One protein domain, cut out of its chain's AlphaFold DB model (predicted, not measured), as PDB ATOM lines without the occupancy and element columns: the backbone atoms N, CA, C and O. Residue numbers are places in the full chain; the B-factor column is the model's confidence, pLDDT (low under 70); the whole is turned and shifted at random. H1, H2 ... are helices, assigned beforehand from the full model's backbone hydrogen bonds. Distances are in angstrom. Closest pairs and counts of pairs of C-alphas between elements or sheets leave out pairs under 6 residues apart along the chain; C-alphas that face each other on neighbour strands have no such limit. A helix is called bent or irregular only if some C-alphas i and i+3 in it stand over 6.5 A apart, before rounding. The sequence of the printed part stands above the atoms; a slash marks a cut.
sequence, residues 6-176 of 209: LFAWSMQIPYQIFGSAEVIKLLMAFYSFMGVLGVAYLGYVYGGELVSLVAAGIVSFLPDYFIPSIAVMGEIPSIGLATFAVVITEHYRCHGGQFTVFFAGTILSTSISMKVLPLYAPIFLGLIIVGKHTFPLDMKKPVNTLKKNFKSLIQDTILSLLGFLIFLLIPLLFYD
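This is residues 6 to 176 of the 209 residues of an uncharacterized protein of Anaerolineaceae bacterium 4572_78 (UniProt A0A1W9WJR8). The longest helix, H2, folds back on itself into two arms, H2a and H2b, and H2a packs side by side on H4 of a four-helix bundle, H4 to H7, to give a flat slab of helices. H1 lies across one end of the slab, on the first residues of H2a and the last of H5; the short H3 is tucked beside H2a, and the long link from H6 to H7 loops out at the far end from H1. The bundle is up and down, each helix running against the one before it. The printed part has 171 residues, with seven named helices, H1 to H7 in chain order, and no named strand; its class is all helix. It is compact, with a radius of gyration of the C-alphas of 17.5 A, and spans 57 by 43 by 23 A.

H2, residues 21 to 61, was assigned as one helix by its hydrogen bonds but is bent: C-alphas 46 and 49 are 9.5 A apart. Its arm H2a, residues 21 to 46, runs 38.3 A from C-alpha 21 at (597.376, 433.593, 404.250); its arm H2b, residues 49 to 61, runs 18.6 A. H1 is residues 6 to 18 and H3 residues 63 to 70. H4, residues 75 to 95, is 30.2 A long, H5, residues 98 to 114, 25.0 A, and H6, residues 120 to 134, 20.8 A. H7, residues 146 to 173, runs 38.0 A to C-alpha 173 at (568.997, 436.086, 404.225); it is irregular, C-alphas 148 and 151 being 7.7 A apart, with a kink of 36 degrees near residue 153.

H2a and H2b touch, closest at the C-alphas of Gly 43 and Ser 52, 4.2 A, opposite ways at a shallow tilt of 33 degrees, only just short of steep. H2a touches H4, the hub, closest at the C-alphas of Gly 35 and Gly 80, 3.7 A. H4 and H5 form a helical hairpin, closest at the C-alphas of Ser 78 and Ser 111, 4.4 A, at 11 degrees. H5 touches H7, closest at the C-alphas of Gly 105 and Phe 164, 4.3 A. H6 touches H4, closest at the C-alphas of Arg 93 and Lys 132, 5.4 A. H4 and H7 are apart. Every O i to N i+4 pair is within hydrogen-bond range in H2a, H2b, H4 and H5; H1 has 8 of 9, H3 2 of 4, H6 10 of 11 and H7 19 of 24.

The C-alphas farthest apart, of Gly 19 and Pro 142, are 58.0 A apart. The printed part has no cut. The link from H6 to H7 is long, with 11 residues. Met 139 is the one printed residue under 70 in pLDDT.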
ATOM      1  N   LEU A   6     579.940 439.690 404.033       90.88
ATOM      2  CA  LEU A   6     580.468 439.399 402.707       90.88
ATOM      3  C   LEU A   6     581.995 439.545 402.631       90.88
ATOM      4  O   LEU A   6     582.645 438.739 401.968       90.88
ATOM      5  N   PHE A   7     582.577 440.518 403.343       92.56
ATOM      6  CA  PHE A   7     584.033 440.661 403.398       92.56
ATOM      7  C   PHE A   7     584.673 439.443 404.062       92.56
ATOM      8  O   PHE A   7     585.594 438.851 403.501       92.56
ATOM      9  N   ALA A   8     584.123 438.998 405.195       91.62
ATOM     10  CA  ALA A   8     584.585 437.789 405.869       91.62
ATOM     11  C   ALA A   8     584.457 436.550 404.968       91.62
ATOM     12  O   ALA A   8     585.428 435.810 404.812       91.62
ATOM     13  N   TRP A   9     583.313 436.361 404.306       92.44
ATOM     14  CA  TRP A   9     583.101 435.237 403.388       92.44
ATOM     15  C   TRP A   9     584.062 435.255 402.200       92.44
ATOM     16  O   TRP A   9     584.590 434.207 401.826       92.44
ATOM     17  N   SER A  10     584.337 436.438 401.641       94.56
ATOM     18  CA  SER A  10     585.264 436.587 400.514       94.56
ATOM     19  C   SER A  10     586.685 436.132 400.844       94.56
ATOM     20  O   SER A  10     587.376 435.632 399.964       94.56
ATOM     21  N   MET A  11     587.103 436.245 402.109       95.62
ATOM     22  CA  MET A  11     588.401 435.759 402.584       95.62
ATOM     23  C   MET A  11     588.346 434.295 403.023       95.62
ATOM     24  O   MET A  11     589.283 433.534 402.777       95.62
ATOM     25  N   GLN A  12     587.250 433.893 403.668       95.00
ATOM     26  CA  GLN A  12     587.076 432.554 404.215       95.00
ATOM     27  C   GLN A  12     587.081 431.486 403.121       95.00
ATOM     28  O   GLN A  12     587.735 430.462 403.297       95.00
ATOM     29  N   ILE A  13     586.392 431.719 402.000       94.81
ATOM     30  CA  ILE A  13     586.278 430.724 400.924       94.81
ATOM     31  C   ILE A  13     587.660 430.383 400.332       94.81
ATOM     32  O   ILE A  13     588.035 429.210 400.365       94.81
ATOM     33  N   PRO A  14     588.476 431.347 399.856       95.94
ATOM     34  CA  PRO A  14     589.824 431.042 399.376       95.94
ATOM     35  C   PRO A  14     590.711 430.433 400.463       95.94
ATOM     36  O   PRO A  14     591.451 429.491 400.193       95.94
ATOM     37  N   TYR A  15     590.615 430.908 401.706       96.88
ATOM     38  CA  TYR A  15     591.407 430.339 402.795       96.88
ATOM     39  C   TYR A  15     591.055 428.872 403.072       96.88
ATOM     40  O   TYR A  15     591.950 428.065 403.290       96.88
ATOM     41  N   GLN A  16     589.777 428.494 403.015       97.25
ATOM     42  CA  GLN A  16     589.353 427.100 403.179       97.25
ATOM     43  C   GLN A  16     589.840 426.195 402.042       97.25
ATOM     44  O   GLN A  16     590.133 425.028 402.284       97.25
ATOM     45  N   ILE A  17     589.935 426.725 400.819       97.75
ATOM     46  CA  ILE A  17     590.382 425.963 399.646       97.75
ATOM     47  C   ILE A  17     591.904 425.762 399.661       97.75
ATOM     48  O   ILE A  17     592.378 424.673 399.345       97.75
ATOM     49  N   PHE A  18     592.669 426.797 400.020       97.81
ATOM     50  CA  PHE A  18     594.130 426.800 399.863       97.81
ATOM     51  C   PHE A  18     594.920 426.716 401.178       97.81
ATOM     52  O   PHE A  18     596.110 426.419 401.150       97.81
ATOM     53  N   GLY A  19     594.301 427.000 402.327       96.81
ATOM     54  CA  GLY A  19     594.923 426.918 403.654       96.81
ATOM     55  C   GLY A  19     596.045 427.929 403.920       96.81
ATOM     56  O   GLY A  19     596.857 427.708 404.812       96.81
ATOM     57  N   SER A  20     596.129 429.013 403.142       96.38
ATOM     58  CA  SER A  20     597.277 429.929 403.130       96.38
ATOM     59  C   SER A  20     596.852 431.396 403.251       96.38
ATOM     60  O   SER A  20     595.895 431.852 402.619       96.38
ATOM     61  N   ALA A  21     597.593 432.158 404.062       94.31
ATOM     62  CA  ALA A  21     597.376 433.593 404.250       94.31
ATOM     63  C   ALA A  21     597.822 434.414 403.025       94.31
ATOM     64  O   ALA A  21     597.290 435.497 402.766       94.31
ATOM     65  N   GLU A  22     598.773 433.898 402.248       95.81
ATOM     66  CA  GLU A  22     599.258 434.482 400.998       95.81
ATOM     67  C   GLU A  22     598.130 434.617 399.971       95.81
ATOM     68  O   GLU A  22     598.063 435.621 399.264       95.81
ATOM     69  N   VAL A  23     597.188 433.668 399.941       96.25
ATOM     70  CA  VAL A  23     596.020 433.727 399.048       96.25
ATOM     71  C   VAL A  23     595.098 434.894 399.396       96.25
ATOM     72  O   VAL A  23     594.583 435.558 398.499       96.25
ATOM     73  N   ILE A  24     594.931 435.209 400.684       95.62
ATOM     74  CA  ILE A  24     594.139 436.372 401.112       95.62
ATOM     75  C   ILE A  24     594.830 437.669 400.672       95.62
ATOM     76  O   ILE A  24     594.172 438.579 400.171       95.62
ATOM     77  N   LYS A  25     596.161 437.748 400.796       94.31
ATOM     78  CA  LYS A  25     596.933 438.906 400.311       94.31
ATOM     79  C   LYS A  25     596.819 439.064 398.795       94.31
ATOM     80  O   LYS A  25     596.614 440.175 398.315       94.31
ATOM     81  N   LEU A  26     596.890 437.961 398.046       95.62
ATOM     82  CA  LEU A  26     596.695 437.969 396.597       95.62
ATOM     83  C   LEU A  26     595.281 438.429 396.220       95.62
ATOM     84  O   LEU A  26     595.121 439.186 395.267       95.62
ATOM     85  N   LEU A  27     594.264 438.032 396.989       96.19
ATOM     86  CA  LEU A  27     592.895 438.506 396.802       96.19
ATOM     87  C   LEU A  27     592.777 440.024 397.030       96.19
ATOM     88  O   LEU A  27     592.131 440.709 396.239       96.19
ATOM     89  N   MET A  28     593.419 440.572 398.068       96.00
ATOM     90  CA  MET A  28     593.446 442.028 398.294       96.00
ATOM     91  C   MET A  28     594.148 442.758 397.142       96.00
ATOM     92  O   MET A  28     593.619 443.742 396.620       96.00
ATOM     93  N   ALA A  29     595.283 442.225 396.680       95.31
ATOM     94  CA  ALA A  29     595.993 442.746 395.516       95.31
ATOM     95  C   ALA A  29     595.127 442.693 394.246       95.31
ATOM     96  O   ALA A  29     595.117 443.647 393.472       95.31
ATOM     97  N   PHE A  30     594.343 441.628 394.056       96.31
ATOM     98  CA  PHE A  30     593.405 441.505 392.941       96.31
ATOM     99  C   PHE A  30     592.321 442.588 392.982       96.31
ATOM    100  O   PHE A  30     592.090 443.266 391.981       96.31
ATOM    101  N   TYR A  31     591.699 442.822 394.140       97.38
ATOM    102  CA  TYR A  31     590.725 443.906 394.282       97.38
ATOM    103  C   TYR A  31     591.335 445.292 394.039       97.38
ATOM    104  O   TYR A  31     590.726 446.132 393.371       97.38
ATOM    105  N   SER A  32     592.548 445.520 394.544       97.06
ATOM    106  CA  SER A  32     593.304 446.746 394.282       97.06
ATOM    107  C   SER A  32     593.579 446.926 392.791       97.06
ATOM    108  O   SER A  32     593.425 448.011 392.236       97.06
ATOM    109  N   PHE A  33     593.969 445.848 392.119       97.31
ATOM    110  CA  PHE A  33     594.241 445.856 390.691       97.31
ATOM    111  C   PHE A  33     592.988 446.194 389.878       97.31
ATOM    112  O   PHE A  33     593.067 447.003 388.954       97.31
ATOM    113  N   MET A  34     591.816 445.671 390.258       97.75
ATOM    114  CA  MET A  34     590.542 446.047 389.630       97.75
ATOM    115  C   MET A  34     590.252 447.549 389.743       97.75
ATOM    116  O   MET A  34     589.785 448.153 388.776       97.75
ATOM    117  N   GLY A  35     590.548 448.164 390.892       97.56
ATOM    118  CA  GLY A  35     590.387 449.607 391.071       97.56
ATOM    119  C   GLY A  35     591.330 450.417 390.181       97.56
ATOM    120  O   GLY A  35     590.872 451.319 389.480       97.56
ATOM    121  N   VAL A  36     592.617 450.055 390.138       98.19
ATOM    122  CA  VAL A  36     593.616 450.708 389.269       98.19
ATOM    123  C   VAL A  36     593.236 450.577 387.795       98.19
ATOM    124  O   VAL A  36     593.211 451.581 387.085       98.19
ATOM    125  N   LEU A  37     592.887 449.369 387.338       98.12
ATOM    126  CA  LEU A  37     592.415 449.145 385.970       98.12
ATOM    127  C   LEU A  37     591.171 449.971 385.658       98.12
ATOM    128  O   LEU A  37     591.039 450.493 384.553       98.12
ATOM    129  N   GLY A  38     590.266 450.101 386.626       97.88
ATOM    130  CA  GLY A  38     589.071 450.903 386.456       97.88
ATOM    131  C   GLY A  38     589.380 452.384 386.257       97.88
ATOM    132  O   GLY A  38     588.865 453.002 385.326       97.88
ATOM    133  N   VAL A  39     590.277 452.942 387.071       98.12
ATOM    134  CA  VAL A  39     590.737 454.329 386.911       98.12
ATOM    135  C   VAL A  39     591.467 454.522 385.583       98.12
ATOM    136  O   VAL A  39     591.181 455.486 384.874       98.12
ATOM    137  N   ALA A  40     592.351 453.594 385.211       98.38
ATOM    138  CA  ALA A  40     593.054 453.620 383.932       98.38
ATOM    139  C   ALA A  40     592.062 453.634 382.758       98.38
ATOM    140  O   ALA A  40     592.129 454.493 381.880       98.38
ATOM    141  N   TYR A  41     591.071 452.737 382.779       98.19
ATOM    142  CA  TYR A  41     590.033 452.668 381.754       98.19
ATOM    143  C   TYR A  41     589.235 453.972 381.646       98.19
ATOM    144  O   TYR A  41     589.055 454.487 380.545       98.19
ATOM    145  N   LEU A  42     588.789 454.542 382.769       97.56
ATOM    146  CA  LEU A  42     588.074 455.823 382.758       97.56
ATOM    147  C   LEU A  42     588.972 456.957 382.234       97.56
ATOM    148  O   LEU A  42     588.526 457.766 381.421       97.56
ATOM    149  N   GLY A  43     590.249 456.977 382.624       97.81
ATOM    150  CA  GLY A  43     591.244 457.909 382.091       97.81
ATOM    151  C   GLY A  43     591.414 457.780 380.577       97.81
ATOM    152  O   GLY A  43     591.445 458.792 379.880       97.81
ATOM    153  N   TYR A  44     591.428 456.553 380.053       97.44
ATOM    154  CA  TYR A  44     591.479 456.289 378.615       97.44
ATOM    155  C   TYR A  44     590.236 456.820 377.895       97.44
ATOM    156  O   TYR A  44     590.360 457.520 376.891       97.44
ATOM    157  N   VAL A  45     589.045 456.534 378.428       94.69
ATOM    158  CA  VAL A  45     587.767 456.942 377.823       94.69
ATOM    159  C   VAL A  45     587.619 458.465 377.756       94.69
ATOM    160  O   VAL A  45     587.115 458.976 376.756       94.69
ATOM    161  N   TYR A  46     588.054 459.199 378.787       94.56
ATOM    162  CA  TYR A  46     587.850 460.654 378.858       94.56
ATOM    163  C   TYR A  46     589.061 461.499 378.443       94.56
ATOM    164  O   TYR A  46     588.879 462.652 378.058       94.56
ATOM    165  N   GLY A  47     590.281 460.965 378.527       95.31
ATOM    166  CA  GLY A  47     591.522 461.721 378.318       95.31
ATOM    167  C   GLY A  47     592.562 461.035 377.428       95.31
ATOM    168  O   GLY A  47     593.625 461.608 377.195       95.31
ATOM    169  N   GLY A  48     592.277 459.837 376.911       96.62
ATOM    170  CA  GLY A  48     593.186 459.083 376.049       96.62
ATOM    171  C   GLY A  48     594.288 458.323 376.797       96.62
ATOM    172  O   GLY A  48     594.302 458.209 378.023       96.62
ATOM    173  N   GLU A  49     595.226 457.762 376.033       98.00
ATOM    174  CA  GLU A  49     596.224 456.803 376.528       98.00
ATOM    175  C   GLU A  49     597.171 457.389 377.583       98.00
ATOM    176  O   GLU A  49     597.383 456.778 378.630       98.00
ATOM    177  N   LEU A  50     597.685 458.605 377.366       98.19
ATOM    178  CA  LEU A  50     598.591 459.241 378.324       98.19
ATOM    179  C   LEU A  50     597.902 459.495 379.673       98.19
ATOM    180  O   LEU A  50     598.483 459.226 380.722       98.19
ATOM    181  N   VAL A  51     596.652 459.973 379.656       98.25
ATOM    182  CA  VAL A  51     595.874 460.230 380.879       98.25
ATOM    183  C   VAL A  51     595.577 458.928 381.616       98.25
ATOM    184  O   VAL A  51     595.672 458.899 382.839       98.25
ATOM    185  N   SER A  52     595.287 457.843 380.892       97.94
ATOM    186  CA  SER A  52     595.137 456.501 381.467       97.94
ATOM    187  C   SER A  52     596.381 456.058 382.238       97.94
ATOM    188  O   SER A  52     596.282 455.715 383.417       97.94
ATOM    189  N   LEU A  53     597.559 456.126 381.605       98.44
ATOM    190  CA  LEU A  53     598.824 455.714 382.223       98.44
ATOM    191  C   LEU A  53     599.168 456.572 383.444       98.44
ATOM    192  O   LEU A  53     599.552 456.042 384.486       98.44
ATOM    193  N   VAL A  54     598.988 457.892 383.336       98.44
ATOM    194  CA  VAL A  54     599.231 458.824 384.444       98.44
ATOM    195  C   VAL A  54     598.265 458.560 385.599       98.44
ATOM    196  O   VAL A  54     598.704 458.471 386.744       98.44
ATOM    197  N   ALA A  55     596.970 458.380 385.328       98.12
ATOM    198  CA  ALA A  55     595.974 458.115 386.363       98.12
ATOM    199  C   ALA A  55     596.215 456.766 387.062       98.12
ATOM    200  O   ALA A  55     596.143 456.694 388.290       98.12
ATOM    201  N   ALA A  56     596.564 455.724 386.299       98.19
ATOM    202  CA  ALA A  56     596.950 454.426 386.843       98.19
ATOM    203  C   ALA A  56     598.166 454.554 387.768       98.19
ATOM    204  O   ALA A  56     598.112 454.103 388.911       98.19
ATOM    205  N   GLY A  57     599.222 455.237 387.309       98.19
ATOM    206  CA  GLY A  57     600.426 455.485 388.099       98.19
ATOM    207  C   GLY A  57     600.129 456.241 389.395       98.19
ATOM    208  O   GLY A  57     600.516 455.786 390.469       98.19
ATOM    209  N   ILE A  58     599.384 457.349 389.323       98.19
ATOM    210  CA  ILE A  58     599.021 458.142 390.507       98.19
ATOM    211  C   ILE A  58     598.282 457.278 391.533       98.19
ATOM    212  O   ILE A  58     598.661 457.275 392.701       98.19
ATOM    213  N   VAL A  59     597.263 456.517 391.119       97.44
ATOM    214  CA  VAL A  59     596.483 455.684 392.051       97.44
ATOM    215  C   VAL A  59     597.310 454.526 392.609       97.44
ATOM    216  O   VAL A  59     597.204 454.234 393.798       97.44
ATOM    217  N   SER A  60     598.164 453.894 391.798       97.19
ATOM    218  CA  SER A  60     599.037 452.805 392.258       97.19
ATOM    219  C   SER A  60     600.011 453.229 393.357       97.19
ATOM    220  O   SER A  60     600.329 452.408 394.215       97.19
ATOM    221  N   PHE A  61     600.469 454.483 393.351       96.62
ATOM    222  CA  PHE A  61     601.431 455.000 394.332       96.62
ATOM    223  C   PHE A  61     600.815 455.939 395.375       96.62
ATOM    224  O   PHE A  61     601.536 456.451 396.232       96.62
ATOM    225  N   LEU A  62     599.499 456.163 395.340       97.12
ATOM    226  CA  LEU A  62     598.825 456.985 396.338       97.12
ATOM    227  C   LEU A  62     598.883 456.267 397.700       97.12
ATOM    228  O   LEU A  62     598.354 455.158 397.799       97.12
ATOM    229  N   PRO A  63     599.471 456.856 398.760       95.25
ATOM    230  CA  PRO A  63     599.657 456.165 400.042       95.25
ATOM    231  C   PRO A  63     598.354 455.619 400.638       95.25
ATOM    232  O   PRO A  63     598.321 454.482 401.108       95.25
ATOM    233  N   ASP A  64     597.271 456.390 400.521       94.00
ATOM    234  CA  ASP A  64     595.936 456.034 401.015       94.00
ATOM    235  C   ASP A  64     595.295 454.859 400.261       94.00
ATOM    236  O   ASP A  64     594.334 454.262 400.742       94.00
ATOM    237  N   TYR A  65     595.822 454.510 399.086       94.12
ATOM    238  CA  TYR A  65     595.380 453.362 398.299       94.12
ATOM    239  C   TYR A  65     596.364 452.188 398.398       94.12
ATOM    240  O   TYR A  65     595.956 451.041 398.577       94.12
ATOM    241  N   PHE A  66     597.667 452.470 398.339       93.88
ATOM    242  CA  PHE A  66     598.727 451.467 398.351       93.88
ATOM    243  C   PHE A  66     598.903 450.791 399.715       93.88
ATOM    244  O   PHE A  66     599.014 449.570 399.791       93.88
ATOM    245  N   ILE A  67     598.916 451.549 400.816       92.94
ATOM    246  CA  ILE A  67     599.124 450.950 402.145       92.94
ATOM    247  C   ILE A  67     597.964 450.006 402.504       92.94
ATOM    248  O   ILE A  67     598.228 448.878 402.932       92.94
ATOM    249  N   PRO A  68     596.686 450.375 402.287       91.62
ATOM    250  CA  PRO A  68     595.592 449.456 402.567       91.62
ATOM    251  C   PRO A  68     595.498 448.283 401.582       91.62
ATOM    252  O   PRO A  68     594.847 447.300 401.917       91.62
ATOM    253  N   SER A  69     596.129 448.336 400.397       90.94
ATOM    254  CA  SER A  69     596.058 447.240 399.408       90.94
ATOM    255  C   SER A  69     596.939 446.044 399.758       90.94
ATOM    256  O   SER A  69     596.638 444.915 399.367       90.94
ATOM    257  N   ILE A  70     597.995 446.276 400.541       90.44
ATOM    258  CA  ILE A  70     598.843 445.225 401.119       90.44
ATOM    259  C   ILE A  70     598.358 444.772 402.505       90.44
ATOM    260  O   ILE A  70     598.834 443.764 403.034       90.44
ATOM    261  N   ALA A  71     597.403 445.499 403.091       91.31
ATOM    262  CA  ALA A  71     596.747 445.148 404.342       91.31
ATOM    263  C   ALA A  71     595.440 444.381 404.084       91.31
ATOM    264  O   ALA A  71     594.769 444.554 403.071       91.31
ATOM    265  N   VAL A  72     595.036 443.532 405.030       91.56
ATOM    266  CA  VAL A  72     593.744 442.829 404.958       91.56
ATOM    267  C   VAL A  72     592.654 443.752 405.508       91.56
ATOM    268  O   VAL A  72     592.237 443.643 406.661       91.56
ATOM    269  N   MET A  73     592.252 444.723 404.686       92.44
ATOM    270  CA  MET A  73     591.274 445.762 405.019       92.44
ATOM    271  C   MET A  73     590.135 445.784 403.994       92.44
ATOM    272  O   MET A  73     590.365 445.690 402.793       92.44
ATOM    273  N   GLY A  74     588.892 445.930 404.463       92.19
ATOM    274  CA  GLY A  74     587.695 445.925 403.603       92.19
ATOM    275  C   GLY A  74     587.538 447.166 402.711       92.19
ATOM    276  O   GLY A  74     586.700 447.182 401.810       92.19
ATOM    277  N   GLU A  75     588.339 448.202 402.949       94.75
ATOM    278  CA  GLU A  75     588.395 449.465 402.213       94.75
ATOM    279  C   GLU A  75     588.688 449.249 400.727       94.75
ATOM    280  O   GLU A  75     587.927 449.704 399.873       94.75
ATOM    281  N   ILE A  76     589.771 448.534 400.418       95.19
ATOM    282  CA  ILE A  76     590.257 448.358 399.046       95.19
ATOM    283  C   ILE A  76     589.340 447.468 398.206       95.19
ATOM    284  O   ILE A  76     588.998 447.888 397.102       95.19
ATOM    285  N   PRO A  77     588.854 446.310 398.698       96.81
ATOM    286  CA  PRO A  77     587.809 445.543 398.024       96.81
ATOM    287  C   PRO A  77     586.583 446.374 397.679       96.81
ATOM    288  O   PRO A  77     586.090 446.309 396.555       96.81
ATOM    289  N   SER A  78     586.117 447.193 398.622       96.69
ATOM    290  CA  SER A  78     584.963 448.055 398.402       96.69
ATOM    291  C   SER A  78     585.250 449.108 397.322       96.69
ATOM    292  O   SER A  78     584.570 449.156 396.303       96.69
ATOM    293  N   ILE A  79     586.315 449.900 397.462       96.94
ATOM    294  CA  ILE A  79     586.654 450.955 396.489       96.94
ATOM    295  C   ILE A  79     586.956 450.369 395.101       96.94
ATOM    296  O   ILE A  79     586.497 450.907 394.088       96.94
ATOM    297  N   GLY A  80     587.696 449.261 395.037       97.31
ATOM    298  CA  GLY A  80     588.053 448.582 393.792       97.31
ATOM    299  C   GLY A  80     586.827 448.076 393.034       97.31
ATOM    300  O   GLY A  80     586.662 448.387 391.854       97.31
ATOM    301  N   LEU A  81     585.916 447.376 393.720       97.81
ATOM    302  CA  LEU A  81     584.676 446.885 393.116       97.81
ATOM    303  C   LEU A  81     583.724 448.023 392.729       97.81
ATOM    304  O   LEU A  81     583.153 447.980 391.641       97.81
ATOM    305  N   ALA A  82     583.578 449.065 393.553       98.12
ATOM    306  CA  ALA A  82     582.781 450.242 393.198       98.12
ATOM    307  C   ALA A  82     583.295 450.929 391.929       98.12
ATOM    308  O   ALA A  82     582.514 451.249 391.033       98.12
ATOM    309  N   THR A  83     584.610 451.126 391.832       98.12
ATOM    310  CA  THR A  83     585.244 451.716 390.644       98.12
ATOM    311  C   THR A  83     585.021 450.832 389.420       98.12
ATOM    312  O   THR A  83     584.672 451.321 388.347       98.12
ATOM    313  N   PHE A  84     585.132 449.515 389.585       98.06
ATOM    314  CA  PHE A  84     584.855 448.573 388.511       98.06
ATOM    315  C   PHE A  84     583.374 448.573 388.081       98.06
ATOM    316  O   PHE A  84     583.080 448.496 386.892       98.06
ATOM    317  N   ALA A  85     582.424 448.747 389.005       98.31
ATOM    318  CA  ALA A  85     581.008 448.916 388.665       98.31
ATOM    319  C   ALA A  85     580.757 450.179 387.820       98.31
ATOM    320  O   ALA A  85     579.990 450.137 386.852       98.31
ATOM    321  N   VAL A  86     581.434 451.290 388.139       98.38
ATOM    322  CA  VAL A  86     581.406 452.516 387.320       98.38
ATOM    323  C   VAL A  86     581.943 452.228 385.915       98.38
ATOM    324  O   VAL A  86     581.302 452.595 384.935       98.38
ATOM    325  N   VAL A  87     583.052 451.493 385.802       98.19
ATOM    326  CA  VAL A  87     583.657 451.091 384.518       98.19
ATOM    327  C   VAL A  87     582.722 450.230 383.678       98.19
ATOM    328  O   VAL A  87     582.560 450.493 382.491       98.19
ATOM    329  N   ILE A  88     582.061 449.239 384.277       98.25
ATOM    330  CA  ILE A  88     581.063 448.420 383.574       98.25
ATOM    331  C   ILE A  88     579.904 449.294 383.082       98.25
ATOM    332  O   ILE A  88     579.425 449.127 381.960       98.25
ATOM    333  N   THR A  89     579.472 450.263 383.885       98.06
ATOM    334  CA  THR A  89     578.391 451.182 383.498       98.06
ATOM    335  C   THR A  89     578.824 452.116 382.370       98.06
ATOM    336  O   THR A  89     578.048 452.411 381.461       98.06
ATOM    337  N   GLU A  90     580.084 452.537 382.367       97.31
ATOM    338  CA  GLU A  90     580.660 453.327 381.283       97.31
ATOM    339  C   GLU A  90     580.829 452.496 380.001       97.31
ATOM    340  O   GLU A  90     580.497 452.944 378.899       97.31
ATOM    341  N   HIS A  91     581.220 451.230 380.138       96.56
ATOM    342  CA  HIS A  91     581.226 450.277 379.034       96.56
ATOM    343  C   HIS A  91     579.815 450.095 378.450       96.56
ATOM    344  O   HIS A  91     579.654 450.094 377.226       96.56
ATOM    345  N   TYR A  92     578.784 450.032 379.305       96.75
ATOM    346  CA  TYR A  92     577.376 450.032 378.901       96.75
ATOM    347  C   TYR A  92     576.970 451.307 378.146       96.75
ATOM    348  O   TYR A  92     576.188 451.239 377.185       96.75
ATOM    349  N   ARG A  93     577.477 452.474 378.559       95.00
ATOM    350  CA  ARG A  93     577.237 453.743 377.858       95.00
ATOM    351  C   ARG A  93     577.769 453.691 376.428       95.00
ATOM    352  O   ARG A  93     577.055 454.107 375.517       95.00
ATOM    353  N   CYS A  94     578.963 453.132 376.241       93.38
ATOM    354  CA  CYS A  94     579.638 453.057 374.945       93.38
ATOM    355  C   CYS A  94     579.074 451.970 374.017       93.38
ATOM    356  O   CYS A  94     578.821 452.239 372.844       93.38
ATOM    357  N   HIS A  95     578.854 450.756 374.529       94.00
ATOM    358  CA  HIS A  95     578.557 449.576 373.702       94.00
ATOM    359  C   HIS A  95     577.109 449.088 373.821       94.00
ATOM    360  O   HIS A  95     576.633 448.327 372.981       94.00
ATOM    361  N   GLY A  96     576.376 449.520 374.847       93.00
ATOM    362  CA  GLY A  96     575.074 448.945 375.164       93.00
ATOM    363  C   GLY A  96     575.157 447.627 375.926       93.00
ATOM    364  O   GLY A  96     576.105 447.377 376.663       93.00
ATOM    365  N   GLY A  97     574.102 446.819 375.803       94.69
ATOM    366  CA  GLY A  97     573.950 445.560 376.533       94.69
ATOM    367  C   GLY A  97     573.246 445.735 377.877       94.69
ATOM    368  O   GLY A  97     573.821 446.214 378.846       94.69
ATOM    369  N   GLN A  98     571.992 445.301 377.958       93.00
ATOM    370  CA  GLN A  98     571.193 445.402 379.185       93.00
ATOM    371  C   GLN A  98     571.822 444.612 380.344       93.00
ATOM    372  O   GLN A  98     571.902 445.105 381.467       93.00
ATOM    373  N   PHE A  99     572.380 443.431 380.060       96.31
ATOM    374  CA  PHE A  99     573.082 442.620 381.060       96.31
ATOM    375  C   PHE A  99     574.250 443.356 381.725       96.31
ATOM    376  O   PHE A  99     574.490 443.167 382.911       96.31
ATOM    377  N   THR A 100     574.931 444.248 381.007       96.94
ATOM    378  CA  THR A 100     576.033 445.052 381.546       96.94
ATOM    379  C   THR A 100     575.559 445.946 382.700       96.94
ATOM    380  O   THR A 100     576.227 446.041 383.726       96.94
ATOM    381  N   VAL A 101     574.359 446.529 382.593       97.25
ATOM    382  CA  VAL A 101     573.756 447.362 383.651       97.25
ATOM    383  C   VAL A 101     573.378 446.536 384.877       97.25
ATOM    384  O   VAL A 101     573.599 446.967 386.010       97.25
ATOM    385  N   PHE A 102     572.836 445.337 384.648       97.94
ATOM    386  CA  PHE A 102     572.550 444.382 385.715       97.94
ATOM    387  C   PHE A 102     573.828 444.032 386.489       97.94
ATOM    388  O   PHE A 102     573.867 444.171 387.709       97.94
ATOM    389  N   PHE A 103     574.899 443.650 385.779       97.81
ATOM    390  CA  PHE A 103     576.184 443.315 386.395       97.81
ATOM    391  C   PHE A 103     576.800 444.493 387.149       97.81
ATOM    392  O   PHE A 103     577.323 444.290 388.242       97.81
ATOM    393  N   ALA A 104     576.700 445.718 386.626       98.06
ATOM    394  CA  ALA A 104     577.153 446.902 387.349       98.06
ATOM    395  C   ALA A 104     576.430 447.069 388.696       98.06
ATOM    396  O   ALA A 104     577.081 447.297 389.715       98.06
ATOM    397  N   GLY A 105     575.102 446.895 388.714       97.94
ATOM    398  CA  GLY A 105     574.307 446.924 389.945       97.94
ATOM    399  C   GLY A 105     574.723 445.836 390.937       97.94
ATOM    400  O   GLY A 105     574.928 446.122 392.119       97.94
ATOM    401  N   THR A 106     574.928 444.610 390.451       97.75
ATOM    402  CA  THR A 106     575.398 443.476 391.261       97.75
ATOM    403  C   THR A 106     576.765 443.757 391.885       97.75
ATOM    404  O   THR A 106     576.913 443.632 393.096       97.75
ATOM    405  N   ILE A 107     577.752 444.201 391.098       97.75
ATOM    406  CA  ILE A 107     579.101 444.503 391.604       97.75
ATOM    407  C   ILE A 107     579.077 445.670 392.595       97.75
ATOM    408  O   ILE A 107     579.771 445.625 393.612       97.75
ATOM    409  N   LEU A 108     578.261 446.697 392.344       97.88
ATOM    410  CA  LEU A 108     578.089 447.806 393.279       97.88
ATOM    411  C   LEU A 108     577.505 447.331 394.618       97.88
ATOM    412  O   LEU A 108     577.956 447.762 395.678       97.88
ATOM    413  N   SER A 109     576.530 446.428 394.584       96.69
ATOM    414  CA  SER A 109     575.972 445.832 395.796       96.69
ATOM    415  C   SER A 109     577.018 445.014 396.553       96.69
ATOM    416  O   SER A 109     577.232 445.260 397.740       96.69
ATOM    417  N   THR A 110     577.783 444.166 395.854       95.88
ATOM    418  CA  THR A 110     578.948 443.460 396.413       95.88
ATOM    419  C   THR A 110     579.906 444.429 397.098       95.88
ATOM    420  O   THR A 110     580.297 444.216 398.241       95.88
ATOM    421  N   SER A 111     580.240 445.531 396.433       96.62
ATOM    422  CA  SER A 111     581.117 446.576 396.955       96.62
ATOM    423  C   SER A 111     580.606 447.195 398.263       96.62
ATOM    424  O   SER A 111     581.367 447.324 399.228       96.62
ATOM    425  N   ILE A 112     579.328 447.586 398.318       95.19
ATOM    426  CA  ILE A 112     578.718 448.182 399.520       95.19
ATOM    427  C   ILE A 112     578.634 447.152 400.651       95.19
ATOM    428  O   ILE A 112     578.882 447.480 401.812       95.19
ATOM    429  N   SER A 113     578.354 445.894 400.314       93.19
ATOM    430  CA  SER A 113     578.379 444.777 401.255       93.19
ATOM    431  C   SER A 113     579.789 444.414 401.735       93.19
ATOM    432  O   SER A 113     579.899 443.763 402.767       93.19
ATOM    433  N   MET A 114     580.869 444.830 401.066       93.06
ATOM    434  CA  MET A 114     582.220 444.742 401.646       93.06
ATOM    435  C   MET A 114     582.444 445.843 402.684       93.06
ATOM    436  O   MET A 114     582.962 445.585 403.771       93.06
ATOM    437  N   LYS A 115     582.057 447.080 402.352       92.94
ATOM    438  CA  LYS A 115     582.123 448.233 403.254       92.94
ATOM    439  C   LYS A 115     581.237 449.364 402.732       92.94
ATOM    440  O   LYS A 115     581.227 449.657 401.541       92.94
ATOM    441  N   VAL A 116     580.539 450.065 403.625       91.50
ATOM    442  CA  VAL A 116     579.679 451.210 403.264       91.50
ATOM    443  C   VAL A 116     580.523 452.486 403.130       91.50
ATOM    444  O   VAL A 116     580.356 453.441 403.882       91.50
ATOM    445  N   LEU A 117     581.494 452.478 402.215       92.44
ATOM    446  CA  LEU A 117     582.344 453.633 401.894       92.44
ATOM    447  C   LEU A 117     582.017 454.288 400.545       92.44
ATOM    448  O   LEU A 117     581.926 455.516 400.504       92.44
ATOM    449  N   PRO A 118     581.813 453.548 399.437       92.81
ATOM    450  CA  PRO A 118     581.728 454.152 398.114       92.81
ATOM    451  C   PRO A 118     580.313 454.657 397.799       92.81
ATOM    452  O   PRO A 118     579.707 454.289 396.794       92.81
ATOM    453  N   LEU A 119     579.783 455.547 398.645       93.31
ATOM    454  CA  LEU A 119     578.476 456.194 398.451       93.31
ATOM    455  C   LEU A 119     578.432 457.093 397.206       93.31
ATOM    456  O   LEU A 119     577.355 457.433 396.723       93.31
ATOM    457  N   TYR A 120     579.597 457.447 396.662       93.06
ATOM    458  CA  TYR A 120     579.716 458.170 395.402       93.06
ATOM    459  C   TYR A 120     579.346 457.303 394.188       93.06
ATOM    460  O   TYR A 120     578.825 457.817 393.201       93.06
ATOM    461  N   ALA A 121     579.580 455.986 394.236       96.50
ATOM    462  CA  ALA A 121     579.430 455.118 393.070       96.50
ATOM    463  C   ALA A 121     577.981 455.010 392.548       96.50
ATOM    464  O   ALA A 121     577.805 455.161 391.339       96.50
ATOM    465  N   PRO A 122     576.931 454.856 393.385       96.81
ATOM    466  CA  PRO A 122     575.543 454.896 392.913       96.81
ATOM    467  C   PRO A 122     575.199 456.187 392.156       96.81
ATOM    468  O   PRO A 122     574.468 456.147 391.166       96.81
ATOM    469  N   ILE A 123     575.758 457.325 392.591       97.12
ATOM    470  CA  ILE A 123     575.547 458.625 391.943       97.12
ATOM    471  C   ILE A 123     576.168 458.607 390.544       97.12
ATOM    472  O   ILE A 123     575.487 458.940 389.575       97.12
ATOM    473  N   PHE A 124     577.421 458.161 390.411       97.06
ATOM    474  CA  PHE A 124     578.069 458.046 389.101       97.06
ATOM    475  C   PHE A 124     577.359 457.055 388.178       97.06
ATOM    476  O   PHE A 124     577.165 457.370 387.008       97.06
ATOM    477  N   LEU A 125     576.906 455.905 388.690       97.38
ATOM    478  CA  LEU A 125     576.110 454.958 387.904       97.38
ATOM    479  C   LEU A 125     574.851 455.626 387.342       97.38
ATOM    480  O   LEU A 125     574.596 455.551 386.139       97.38
ATOM    481  N   GLY A 126     574.097 456.327 388.193       96.94
ATOM    482  CA  GLY A 126     572.904 457.064 387.781       96.94
ATOM    483  C   GLY A 126     573.211 458.130 386.729       96.94
ATOM    484  O   GLY A 126     572.531 458.193 385.705       96.94
ATOM    485  N   LEU A 127     574.267 458.922 386.935       96.56
ATOM    486  CA  LEU A 127     574.694 459.952 385.984       96.56
ATOM    487  C   LEU A 127     575.113 459.365 384.632       96.56
ATOM    488  O   LEU A 127     574.741 459.920 383.602       96.56
ATOM    489  N   ILE A 128     575.830 458.240 384.609       96.31
ATOM    490  CA  ILE A 128     576.261 457.576 383.369       96.31
ATOM    491  C   ILE A 128     575.054 456.994 382.615       96.31
ATOM    492  O   ILE A 128     574.937 457.184 381.400       96.31
ATOM    493  N   ILE A 129     574.124 456.339 383.321       96.31
ATOM    494  CA  ILE A 129     572.892 455.785 382.734       96.31
ATOM    495  C   ILE A 129     572.017 456.906 382.159       96.31
ATOM    496  O   ILE A 129     571.589 456.824 381.006       96.31
ATOM    497  N   VAL A 130     571.785 457.983 382.916       95.12
ATOM    498  CA  VAL A 130     571.039 459.158 382.432       95.12
ATOM    499  C   VAL A 130     571.776 459.815 381.266       95.12
ATOM    500  O   VAL A 130     571.155 460.142 380.250       95.12
ATOM    501  N   GLY A 131     573.097 459.957 381.383       93.06
ATOM    502  CA  GLY A 131     573.985 460.529 380.378       93.06
ATOM    503  C   GLY A 131     573.871 459.819 379.036       93.06
ATOM    504  O   GLY A 131     573.715 460.475 378.014       93.06
ATOM    505  N   LYS A 132     573.815 458.484 379.031       92.38
ATOM    506  CA  LYS A 132     573.594 457.686 377.817       92.38
ATOM    507  C   LYS A 132     572.334 458.092 377.042       92.38
ATOM    508  O   LYS A 132     572.338 458.110 375.811       92.38
ATOM    509  N   HIS A 133     571.247 458.380 377.757       91.31
ATOM    510  CA  HIS A 133     569.934 458.657 377.161       91.31
ATOM    511  C   HIS A 133     569.719 460.128 376.803       91.31
ATOM    512  O   HIS A 133     568.854 460.418 375.973       91.31
ATOM    513  N   THR A 134     570.494 461.026 377.414       89.81
ATOM    514  CA  THR A 134     570.416 462.487 377.251       89.81
ATOM    515  C   THR A 134     571.488 463.031 376.311       89.81
ATOM    516  O   THR A 134     571.176 463.814 375.418       89.81
ATOM    517  N   PHE A 135     572.735 462.587 376.470       86.44
ATOM    518  CA  PHE A 135     573.908 463.095 375.767       86.44
ATOM    519  C   PHE A 135     574.532 461.981 374.914       86.44
ATOM    520  O   PHE A 135     575.314 461.170 375.426       86.44
ATOM    521  N   PRO A 136     574.192 461.892 373.613       75.69
ATOM    522  CA  PRO A 136     574.824 460.914 372.741       75.69
ATOM    523  C   PRO A 136     576.338 461.159 372.686       75.69
ATOM    524  O   PRO A 136     576.792 462.290 372.558       75.69
ATOM    525  N   LEU A 137     577.116 460.074 372.751       78.75
ATOM    526  CA  LEU A 137     578.578 460.092 372.592       78.75
ATOM    527  C   LEU A 137     579.026 460.728 371.267       78.75
ATOM    528  O   LEU A 137     580.100 461.312 371.178       78.75
ATOM    529  N   ASP A 138     578.195 460.596 370.237       77.19
ATOM    530  CA  ASP A 138     578.419 461.193 368.931       77.19
ATOM    531  C   ASP A 138     577.811 462.599 368.892       77.19
ATOM    532  O   ASP A 138     576.592 462.750 368.782       77.19
ATOM    533  N   MET A 139     578.676 463.618 368.946       69.81
ATOM    534  CA  MET A 139     578.309 465.040 368.873       69.81
ATOM    535  C   MET A 139     577.540 465.408 367.594       69.81
ATOM    536  O   MET A 139     576.928 466.471 367.531       69.81
ATOM    537  N   LYS A 140     577.556 464.551 366.561       74.19
ATOM    538  CA  LYS A 140     576.791 464.766 365.324       74.19
ATOM    539  C   LYS A 140     575.325 464.361 365.455       74.19
ATOM    540  O   LYS A 140     574.519 464.721 364.597       74.19
ATOM    541  N   LYS A 141     574.961 463.597 366.489       73.19
ATOM    542  CA  LYS A 141     573.573 463.187 366.714       73.19
ATOM    543  C   LYS A 141     572.833 464.287 367.473       73.19
ATOM    544  O   LYS A 141     573.359 464.799 368.458       73.19
ATOM    545  N   PRO A 142     571.603 464.637 367.054       74.81
ATOM    546  CA  PRO A 142     570.800 465.590 367.801       74.81
ATOM    547  C   PRO A 142     570.588 465.074 369.225       74.81
ATOM    548  O   PRO A 142     570.390 463.873 369.437       74.81
ATOM    549  N   VAL A 143     570.626 465.992 370.193       78.38
ATOM    550  CA  VAL A 143     570.285 465.700 371.588       78.38
ATOM    551  C   VAL A 143     568.909 465.047 371.598       78.38
ATOM    552  O   VAL A 143     567.912 465.640 371.181       78.38
ATOM    553  N   ASN A 144     568.856 463.790 372.032       72.12
ATOM    554  CA  ASN A 144     567.592 463.085 372.126       72.12
ATOM    555  C   ASN A 144     566.803 463.673 373.294       72.12
ATOM    556  O   ASN A 144     567.264 463.681 374.435       72.12
ATOM    557  N   THR A 145     565.583 464.133 373.029       75.44
ATOM    558  CA  THR A 145     564.686 464.571 374.095       75.44
ATOM    559  C   THR A 145     564.437 463.406 375.054       75.44
ATOM    560  O   THR A 145     563.970 462.349 374.623       75.44
ATOM    561  N   LEU A 146     564.669 463.617 376.356       75.50
ATOM    562  CA  LEU A 146     564.432 462.649 377.445       75.50
ATOM    563  C   LEU A 146     563.113 461.879 377.302       75.50
ATOM    564  O   LEU A 146     563.066 460.671 377.514       75.50
ATOM    565  N   LYS A 147     562.050 462.565 376.861       81.38
ATOM    566  CA  LYS A 147     560.725 461.975 376.624       81.38
ATOM    567  C   LYS A 147     560.749 460.790 375.652       81.38
ATOM    568  O   LYS A 147     560.011 459.835 375.862       81.38
ATOM    569  N   LYS A 148     561.594 460.824 374.615       85.56
ATOM    570  CA  LYS A 148     561.676 459.767 373.594       85.56
ATOM    571  C   LYS A 148     562.341 458.495 374.131       85.56
ATOM    572  O   LYS A 148     561.941 457.398 373.758       85.56
ATOM    573  N   ASN A 149     563.304 458.647 375.043       89.50
ATOM    574  CA  ASN A 149     564.095 457.542 375.595       89.50
ATOM    575  C   ASN A 149     563.668 457.129 377.014       89.50
ATOM    576  O   ASN A 149     564.259 456.218 377.591       89.50
ATOM    577  N   PHE A 150     562.627 457.750 377.573       92.62
ATOM    578  CA  PHE A 150     562.212 457.557 378.965       92.62
ATOM    579  C   PHE A 150     561.931 456.090 379.318       92.62
ATOM    580  O   PHE A 150     562.353 455.615 380.368       92.62
ATOM    581  N   LYS A 151     561.290 455.340 378.411       94.94
ATOM    582  CA  LYS A 151     561.024 453.907 378.613       94.94
ATOM    583  C   LYS A 151     562.318 453.094 378.754       94.94
ATOM    584  O   LYS A 151     562.399 452.244 379.633       94.94
ATOM    585  N   SER A 152     563.323 453.367 377.918       94.19
ATOM    586  CA  SER A 152     564.617 452.673 377.985       94.19
ATOM    587  C   SER A 152     565.406 453.080 379.228       94.19
ATOM    588  O   SER A 152     566.008 452.223 379.863       94.19
ATOM    589  N   LEU A 153     565.356 454.360 379.609       95.38
ATOM    590  CA  LEU A 153     565.968 454.851 380.841       95.38
ATOM    591  C   LEU A 153     565.388 454.147 382.076       95.38
ATOM    592  O   LEU A 153     566.145 453.686 382.931       95.38
ATOM    593  N   ILE A 154     564.057 454.033 382.159       96.62
ATOM    594  CA  ILE A 154     563.392 453.295 383.240       96.62
ATOM    595  C   ILE A 154     563.830 451.832 383.231       96.62
ATOM    596  O   ILE A 154     564.172 451.305 384.284       96.62
ATOM    597  N   GLN A 155     563.840 451.185 382.064       97.19
ATOM    598  CA  GLN A 155     564.237 449.782 381.953       97.19
ATOM    599  C   GLN A 155     565.659 449.551 382.475       97.19
ATOM    600  O   GLN A 155     565.863 448.646 383.280       97.19
ATOM    601  N   ASP A 156     566.618 450.388 382.081       97.12
ATOM    602  CA  ASP A 156     568.004 450.273 382.544       97.12
ATOM    603  C   ASP A 156     568.125 450.544 384.046       97.12
ATOM    604  O   ASP A 156     568.837 449.835 384.754       97.12
ATOM    605  N   THR A 157     567.389 451.536 384.550       97.25
ATOM    606  CA  THR A 157     567.374 451.872 385.980       97.25
ATOM    607  C   THR A 157     566.817 450.714 386.807       97.25
ATOM    608  O   THR A 157     567.433 450.315 387.792       97.25
ATOM    609  N   ILE A 158     565.688 450.134 386.384       97.88
ATOM    610  CA  ILE A 158     565.094 448.954 387.023       97.88
ATOM    611  C   ILE A 158     566.073 447.787 386.981       97.88
ATOM    612  O   ILE A 158     566.222 447.087 387.975       97.88
ATOM    613  N   LEU A 159     566.757 447.578 385.858       97.56
ATOM    614  CA  LEU A 159     567.672 446.457 385.705       97.56
ATOM    615  C   LEU A 159     568.927 446.604 386.581       97.56
ATOM    616  O   LEU A 159     569.361 445.626 387.189       97.56
ATOM    617  N   SER A 160     569.462 447.823 386.705       97.75
ATOM    618  CA  SER A 160     570.540 448.141 387.652       97.75
ATOM    619  C   SER A 160     570.092 447.908 389.092       97.75
ATOM    620  O   SER A 160     570.773 447.226 389.859       97.75
ATOM    621  N   LEU A 161     568.909 448.422 389.443       97.31
ATOM    622  CA  LEU A 161     568.328 448.279 390.773       97.31
ATOM    623  C   LEU A 161     568.048 446.810 391.107       97.31
ATOM    624  O   LEU A 161     568.277 446.390 392.234       97.31
ATOM    625  N   LEU A 162     567.602 446.015 390.136       97.62
ATOM    626  CA  LEU A 162     567.369 444.586 390.309       97.62
ATOM    627  C   LEU A 162     568.676 443.847 390.618       97.62
ATOM    628  O   LEU A 162     568.716 443.085 391.581       97.62
ATOM    629  N   GLY A 163     569.746 444.101 389.854       96.75
ATOM    630  CA  GLY A 163     571.070 443.531 390.135       96.75
ATOM    631  C   GLY A 163     571.583 443.932 391.517       96.75
ATOM    632  O   GLY A 163     572.059 443.095 392.286       96.75
ATOM    633  N   PHE A 164     571.382 445.200 391.880       96.94
ATOM    634  CA  PHE A 164     571.739 445.719 393.193       96.94
ATOM    635  C   PHE A 164     570.983 445.016 394.333       96.94
ATOM    636  O   PHE A 164     571.602 444.508 395.272       96.94
ATOM    637  N   LEU A 165     569.651 444.962 394.244       96.31
ATOM    638  CA  LEU A 165     568.781 444.402 395.278       96.31
ATOM    639  C   LEU A 165     568.989 442.900 395.452       96.31
ATOM    640  O   LEU A 165     569.111 442.451 396.587       96.31
ATOM    641  N   ILE A 166     569.067 442.128 394.362       93.00
ATOM    642  CA  ILE A 166     569.254 440.670 394.439       93.00
ATOM    643  C   ILE A 166     570.496 440.341 395.265       93.00
ATOM    644  O   ILE A 166     570.428 439.518 396.176       93.00
ATOM    645  N   PHE A 167     571.613 441.010 394.988       90.44
ATOM    646  CA  PHE A 167     572.855 440.713 395.686       90.44
ATOM    647  C   PHE A 167     572.884 441.275 397.112       90.44
ATOM    648  O   PHE A 167     573.436 440.638 398.007       90.44
ATOM    649  N   LEU A 168     572.220 442.410 397.358       91.56
ATOM    650  CA  LEU A 168     572.144 443.016 398.693       91.56
ATOM    651  C   LEU A 168     571.324 442.143 399.653       91.56
ATOM    652  O   LEU A 168     571.615 442.070 400.846       91.56
ATOM    653  N   LEU A 169     570.293 441.480 399.126       92.19
ATOM    654  CA  LEU A 169     569.411 440.615 399.900       92.19
ATOM    655  C   LEU A 169     570.092 439.303 400.309       92.19
ATOM    656  O   LEU A 169     569.750 438.772 401.360       92.19
ATOM    657  N   ILE A 170     571.077 438.801 399.553       89.06
ATOM    658  CA  ILE A 170     571.748 437.527 399.870       89.06
ATOM    659  C   ILE A 170     572.369 437.550 401.280       89.06
ATOM    660  O   ILE A 170     571.998 436.696 402.083       89.06
ATOM    661  N   PRO A 171     573.237 438.513 401.655       85.31
ATOM    662  CA  PRO A 171     573.754 438.594 403.019       85.31
ATOM    663  C   PRO A 171     572.668 438.727 404.088       85.31
ATOM    664  O   PRO A 171     572.828 438.183 405.176       85.31
ATOM    665  N   LEU A 172     571.566 439.426 403.784       85.12
ATOM    666  CA  LEU A 172     570.452 439.622 404.715       85.12
ATOM    667  C   LEU A 172     569.689 438.322 404.993       85.12
ATOM    668  O   LEU A 172     569.195 438.143 406.102       85.12
ATOM    669  N   LEU A 173     569.631 437.395 404.031       88.56
ATOM    670  CA  LEU A 173     568.997 436.086 404.225       88.56
ATOM    671  C   LEU A 173     569.771 435.184 405.197       88.56
ATOM    672  O   LEU A 173     569.166 434.351 405.864       88.56
ATOM    673  N   PHE A 174     571.089 435.361 405.302       85.75
ATOM    674  CA  PHE A 174     571.954 434.603 406.218       85.75
ATOM    675  C   PHE A 174     572.401 435.428 407.433       85.75
ATOM    676  O   PHE A 174     573.323 435.044 408.154       85.75
ATOM    677  N   TYR A 175     571.790 436.592 407.643       82.75
ATOM    678  CA  TYR A 175     572.178 437.512 408.697       82.75
ATOM    679  C   TYR A 175     571.655 437.044 410.059       82.75
ATOM    680  O   TYR A 175     570.452 437.076 410.326       82.75
ATOM    681  N   ASP A 176     572.568 436.658 410.951       85.00
ATOM    682  CA  ASP A 176     572.251 436.429 412.359       85.00
ATOM    683  C   ASP A 176     572.286 437.757 413.127       85.00
ATOM    684  O   ASP A 176     573.343 438.254 413.535       85.00
TER     685      ASP A 176